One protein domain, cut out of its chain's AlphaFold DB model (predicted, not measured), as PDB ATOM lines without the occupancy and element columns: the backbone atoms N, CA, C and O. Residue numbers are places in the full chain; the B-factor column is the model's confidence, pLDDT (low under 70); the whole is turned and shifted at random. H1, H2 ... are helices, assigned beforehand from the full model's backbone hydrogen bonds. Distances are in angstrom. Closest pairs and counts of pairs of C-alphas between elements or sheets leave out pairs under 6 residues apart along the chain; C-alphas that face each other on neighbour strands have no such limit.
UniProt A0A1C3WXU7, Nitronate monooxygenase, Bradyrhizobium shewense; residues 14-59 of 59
ATOM      1  N   PRO A  14      35.869  26.955  36.266       93.56
ATOM      2  CA  PRO A  14      35.043  27.992  36.881       93.56
ATOM      3  C   PRO A  14      35.911  29.081  37.535       93.56
ATOM      4  O   PRO A  14      35.898  29.257  38.753       93.56
ATOM      5  N   VAL A  15      36.709  29.782  36.728       94.81
ATOM      6  CA  VAL A  15      37.686  30.783  37.176       94.81
ATOM      7  C   VAL A  15      37.535  32.098  36.416       94.81
ATOM      8  O   VAL A  15      37.127  32.132  35.253       94.81
ATOM      9  N   VAL A  16      37.904  33.185  37.092       96.75
ATOM     10  CA  VAL A  16      37.979  34.538  36.531       96.75
ATOM     11  C   VAL A  16      39.438  34.982  36.565       96.75
ATOM     12  O   VAL A  16      40.087  34.896  37.609       96.75
ATOM     13  N   GLY A  17      39.965  35.456  35.437       97.06
ATOM     14  CA  GLY A  17      41.290  36.067  35.386       97.06
ATOM     15  C   GLY A  17      41.275  37.399  36.129       97.06
ATOM     16  O   GLY A  17      40.539  38.297  35.733       97.06
ATOM     17  N   SER A  18      42.059  37.528  37.204       97.94
ATOM     18  CA  SER A  18      42.116  38.764  38.000       97.94
ATOM     19  C   SER A  18      42.547  39.961  37.139       97.94
ATOM     20  O   SER A  18      43.476  39.818  36.338       97.94
ATOM     21  N   PRO A  19      41.917  41.140  37.289       97.81
ATOM     22  CA  PRO A  19      42.281  42.315  36.515       97.81
ATOM     23  C   PRO A  19      43.633  42.860  36.985       97.81
ATOM     24  O   PRO A  19      43.818  43.202  38.153       97.81
ATOM     25  N   LEU A  20      44.581  42.983  36.057       97.88
ATOM     26  CA  LEU A  20      45.918  43.500  36.321       97.88
ATOM     27  C   LEU A  20      46.072  44.880  35.685       97.88
ATOM     28  O   LEU A  20      45.891  45.065  34.476       97.88
ATOM     29  N   PHE A  21      46.414  45.870  36.504       97.25
ATOM     30  CA  PHE A  21      46.682  47.221  36.027       97.25
ATOM     31  C   PHE A  21      47.866  47.213  35.054       97.25
ATOM     32  O   PHE A  21      48.865  46.545  35.310       97.25
ATOM     33  N   ILE A  22      47.730  47.912  33.924       94.06
ATOM     34  CA  ILE A  22      48.684  47.962  32.795       94.06
ATOM     35  C   ILE A  22      48.829  46.639  32.013       94.06
ATOM     36  O   ILE A  22      49.020  46.681  30.803       94.06
ATOM     37  N   VAL A  23      48.705  45.475  32.657       96.19
ATOM     38  CA  VAL A  23      48.932  44.164  32.019       96.19
ATOM     39  C   VAL A  23      47.688  43.625  31.310       96.19
ATOM     40  O   VAL A  23      47.787  43.126  30.192       96.19
ATOM     41  N   SER A  24      46.509  43.701  31.936       97.56
ATOM     42  CA  SER A  24      45.281  43.176  31.330       97.56
ATOM     43  C   SER A  24      44.761  44.118  30.243       97.56
ATOM     44  O   SER A  24      44.328  45.231  30.539       97.56
ATOM     45  N   GLY A  25      44.763  43.662  28.991       97.50
ATOM     46  CA  GLY A  25      44.186  44.361  27.840       97.50
ATOM     47  C   GLY A  25      43.304  43.443  26.983       97.50
ATOM     48  O   GLY A  25      43.113  42.274  27.342       97.50
ATOM     49  N   PRO A  26      42.774  43.941  25.851       97.88
ATOM     50  CA  PRO A  26      41.842  43.200  25.003       97.88
ATOM     51  C   PRO A  26      42.402  41.867  24.520       97.88
ATOM     52  O   PRO A  26      41.714  40.856  24.559       97.88
ATOM     53  N   GLU A  27      43.670  41.835  24.121       97.81
ATOM     54  CA  GLU A  27      44.317  40.642  23.581       97.81
ATOM     55  C   GLU A  27      44.366  39.511  24.619       97.81
ATOM     56  O   GLU A  27      44.067  38.359  24.296       97.81
ATOM     57  N   LEU A  28      44.677  39.842  25.880       97.94
ATOM     58  CA  LEU A  28      44.685  38.874  26.977       97.94
ATOM     59  C   LEU A  28      43.272  38.382  27.294       97.94
ATOM     60  O   LEU A  28      43.068  37.178  27.444       97.94
ATOM     61  N   VAL A  29      42.295  39.289  27.374       98.00
ATOM     62  CA  VAL A  29      40.906  38.916  27.675       98.00
ATOM     63  C   VAL A  29      40.302  38.054  26.573       98.00
ATOM     64  O   VAL A  29      39.693  37.034  26.882       98.00
ATOM     65  N   ILE A  30      40.546  38.368  25.300       98.00
ATOM     66  CA  ILE A  30      40.105  37.536  24.172       98.00
ATOM     67  C   ILE A  30      40.717  36.136  24.265       98.00
ATOM     68  O   ILE A  30      40.017  35.141  24.069       98.00
ATOM     69  N   ALA A  31      42.014  36.034  24.570       97.81
ATOM     70  CA  ALA A  31      42.679  34.744  24.728       97.81
ATOM     71  C   ALA A  31      42.100  33.935  25.903       97.81
ATOM     72  O   ALA A  31      41.860  32.738  25.756       97.81
ATOM     73  N   GLN A  32      41.818  34.584  27.038       97.62
ATOM     74  CA  GLN A  32      41.175  33.957  28.198       97.62
ATOM     75  C   GLN A  32      39.768  33.450  27.863       97.62
ATOM     76  O   GLN A  32      39.481  32.276  28.097       97.62
ATOM     77  N   CYS A  33      38.930  34.282  27.236       96.25
ATOM     78  CA  CYS A  33      37.580  33.898  26.819       96.25
ATOM     79  C   CYS A  33      37.605  32.690  25.870       96.25
ATOM     80  O   CYS A  33      36.869  31.729  26.075       96.25
ATOM     81  N   LYS A  34      38.513  32.679  24.882       96.25
ATOM     82  CA  LYS A  34      38.698  31.538  23.962       96.25
ATOM     83  C   LYS A  34      39.191  30.264  24.655       96.25
ATOM     84  O   LYS A  34      38.909  29.173  24.173       96.25
ATOM     85  N   ALA A  35      39.912  30.389  25.768       97.12
ATOM     86  CA  ALA A  35      40.361  29.262  26.583       97.12
ATOM     87  C   ALA A  35      39.284  28.748  27.566       97.12
ATOM     88  O   ALA A  35      39.532  27.792  28.306       97.12
ATOM     89  N   GLY A  36      38.096  29.363  27.596       96.50
ATOM     90  CA  GLY A  36      37.027  29.023  28.537       96.50
ATOM     91  C   GLY A  36      37.296  29.539  29.954       96.50
ATOM     92  O   GLY A  36      36.982  28.859  30.931       96.50
ATOM     93  N   VAL A  37      37.909  30.720  30.062       96.94
ATOM     94  CA  VAL A  37      38.116  31.480  31.302       96.94
ATOM     95  C   VAL A  37      37.415  32.829  31.169       96.94
ATOM     96  O   VAL A  37      37.498  33.467  30.123       96.94
ATOM     97  N   VAL A  38      36.766  33.313  32.230       97.00
ATOM     98  CA  VAL A  38      36.211  34.675  32.224       97.00
ATOM     99  C   VAL A  38      37.366  35.677  32.272       97.00
ATOM    100  O   VAL A  38      38.076  35.756  33.279       97.00
ATOM    101  N   GLY A  39      37.575  36.428  31.191       97.38
ATOM    102  CA  GLY A  39      38.596  37.471  31.145       97.38
ATOM    103  C   GLY A  39      38.144  38.774  31.805       97.38
ATOM    104  O   GLY A  39      36.957  39.094  31.835       97.38
ATOM    105  N   SER A  40      39.094  39.538  32.349       98.06
ATOM    106  CA  SER A  40      38.818  40.863  32.912       98.06
ATOM    107  C   SER A  40      40.007  41.821  32.783       98.06
ATOM    108  O   SER A  40      41.170  41.408  32.732       98.06
ATOM    109  N   PHE A  41      39.718  43.123  32.741       98.06
ATOM    110  CA  PHE A  41      40.710  44.197  32.793       98.06
ATOM    111  C   PHE A  41      40.159  45.398  33.581       98.06
ATOM    112  O   PHE A  41      38.948  45.630  33.579       98.06
ATOM    113  N   PRO A  42      41.012  46.200  34.247       97.69
ATOM    114  CA  PRO A  42      40.592  47.486  34.794       97.69
ATOM    115  C   PRO A  42      40.163  48.434  33.671       97.69
ATOM    116  O   PRO A  42      40.935  48.661  32.743       97.69
ATOM    117  N   ALA A  43      38.994  49.071  33.788       97.00
ATOM    118  CA  ALA A  43      38.551  50.098  32.834       97.00
ATOM    119  C   ALA A  43      39.594  51.218  32.658       97.00
ATOM    120  O   ALA A  43      39.802  51.720  31.559       97.00
ATOM    121  N   LEU A  44      40.328  51.531  33.731       96.38
ATOM    122  CA  LEU A  44      41.433  52.488  33.731       96.38
ATOM    123  C   LEU A  44      42.613  52.091  32.830       96.38
ATOM    124  O   LEU A  44      43.478  52.938  32.643       96.38
ATOM    125  N   ASN A  45      42.706  50.860  32.310       97.06
ATOM    126  CA  ASN A  45      43.737  50.481  31.336       97.06
ATOM    127  C   ASN A  45      43.419  51.021  29.931       97.06
ATOM    128  O   ASN A  45      44.346  51.317  29.179       97.06
ATOM    129  N   ALA A  46      42.137  51.203  29.597       97.00
ATOM    130  CA  ALA A  46      41.724  51.861  28.365       97.00
ATOM    131  C   ALA A  46      41.926  53.376  28.521       97.00
ATOM    132  O   ALA A  46      41.185  54.053  29.235       97.00
ATOM    133  N   ARG A  47      43.000  53.893  27.913       94.19
ATOM    134  CA  ARG A  47      43.408  55.300  28.024       94.19
ATOM    135  C   ARG A  47      43.560  55.922  26.635       94.19
ATOM    136  O   ARG A  47      44.333  55.383  25.840       94.19
ATOM    137  N   PRO A  48      42.899  57.060  26.351       95.31
ATOM    138  CA  PRO A  48      41.947  57.777  27.216       95.31
ATOM    139  C   PRO A  48      40.623  56.998  27.391       95.31
ATOM    140  O   PRO A  48      40.459  55.942  26.785       95.31
ATOM    141  N   VAL A  49      39.711  57.461  28.256       93.69
ATOM    142  CA  VAL A  49      38.516  56.693  28.681       93.69
ATOM    143  C   VAL A  49      37.614  56.279  27.514       93.69
ATOM    144  O   VAL A  49      36.992  55.222  27.555       93.69
ATOM    145  N   GLU A  50      37.608  57.053  26.434       95.62
ATOM    146  CA  GLU A  50      36.861  56.786  25.204       95.62
ATOM    147  C   GLU A  50      37.320  55.485  24.525       95.62
ATOM    148  O   GLU A  50      36.536  54.830  23.842       95.62
ATOM    149  N   LYS A  51      38.565  55.045  24.768       96.75
ATOM    150  CA  LYS A  51      39.072  53.754  24.280       96.75
ATOM    151  C   LYS A  51      38.378  52.554  24.910       96.75
ATOM    152  O   LYS A  51      38.479  51.463  24.355       96.75
ATOM    153  N   LEU A  52      37.690  52.724  26.042       97.94
ATOM    154  CA  LEU A  52      36.967  51.630  26.682       97.94
ATOM    155  C   LEU A  52      35.880  51.072  25.756       97.94
ATOM    156  O   LEU A  52      35.758  49.858  25.641       97.94
ATOM    157  N   ASP A  53      35.147  51.944  25.063       97.81
ATOM    158  CA  ASP A  53      34.082  51.545  24.135       97.81
ATOM    159  C   ASP A  53      34.637  50.772  22.925       97.81
ATOM    160  O   ASP A  53      34.137  49.701  22.569       97.81
ATOM    161  N   GLU A  54      35.759  51.239  22.364       97.56
ATOM    162  CA  GLU A  54      36.481  50.516  21.310       97.56
ATOM    163  C   GLU A  54      36.961  49.138  21.788       97.56
ATOM    164  O   GLU A  54      36.897  48.162  21.040       97.56
ATOM    165  N   TRP A  55      37.469  49.041  23.021       97.44
ATOM    166  CA  TRP A  55      37.940  47.774  23.584       97.44
ATOM    167  C   TRP A  55      36.788  46.794  23.780       97.44
ATOM    168  O   TRP A  55      36.926  45.636  23.397       97.44
ATOM    169  N   LEU A  56      35.660  47.252  24.326       97.38
ATOM    170  CA  LEU A  56      34.471  46.424  24.522       97.38
ATOM    171  C   LEU A  56      33.881  45.946  23.191       97.38
ATOM    172  O   LEU A  56      33.475  44.798  23.099       97.38
ATOM    173  N   SER A  57      33.908  46.775  22.144       97.31
ATOM    174  CA  SER A  57      33.431  46.396  20.804       97.31
ATOM    175  C   SER A  57      34.299  45.335  20.105       97.31
ATOM    176  O   SER A  57      33.850  44.707  19.147       97.31
ATOM    177  N   ARG A  58      35.556  45.151  20.535       95.75
ATOM    178  CA  ARG A  58      36.503  44.173  19.961       95.75
ATOM    179  C   ARG A  58      36.425  42.778  20.593       95.75
ATOM    180  O   ARG A  58      37.012  41.857  20.021       95.75
ATOM    181  N   ILE A  59      35.822  42.647  21.776       95.31
ATOM    182  CA  ILE A  59      35.824  41.429  22.609       95.31
ATOM    183  C   ILE A  59      34.498  40.698  22.446       95.31
ATOM    184  O   ILE A  59      34.560  39.468  22.223       95.31
TER     185      ILE A  59
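What this domain is: This is residues 14 to 59 of the 59 residues of the protein "Nitronate monooxygenase" of Bradyrhizobium shewense (UniProt A0A1C3WXU7). This domain has little regular structure: two short helices, H1 and H2, lie staggered one after the other along the long axis, and two long loop stretches, residues 14 to 25 and 35 to 50, cover one side of that row. The 46 printed residues include 17 in named helices, H1 then H2, with no named strand; the class is all helix. The whole is compact, with a radius of gyration of the C-alphas of 10.2 A, and elongated, spanning 31 by 20 by 13 A.

How they stand to each other: H1, residues 26 to 34, and H2, residues 51 to 58, are close but not clearly touching; their closest C-alphas, those of Pro 26 and Trp 55, are 6.2 A apart. They run the same way at a shallow tilt of 32 degrees. In both, every O i to N i+4 pair is within hydrogen-bond range.

Where its parts are: H1 begins at C-alpha 26 (41.842, 43.200, 25.003) and is 12.1 A long. H2, 10.8 A long, ends at C-alpha 58 (36.503, 44.173, 19.961).

The domain as a whole: The C-alphas farthest apart, those of Pro 14 and Pro 48, are 32.1 A apart. The link from H1 to H2 is long, 16 residues. The printed part has no cut, and no printed residue is under 70 in pLDDT.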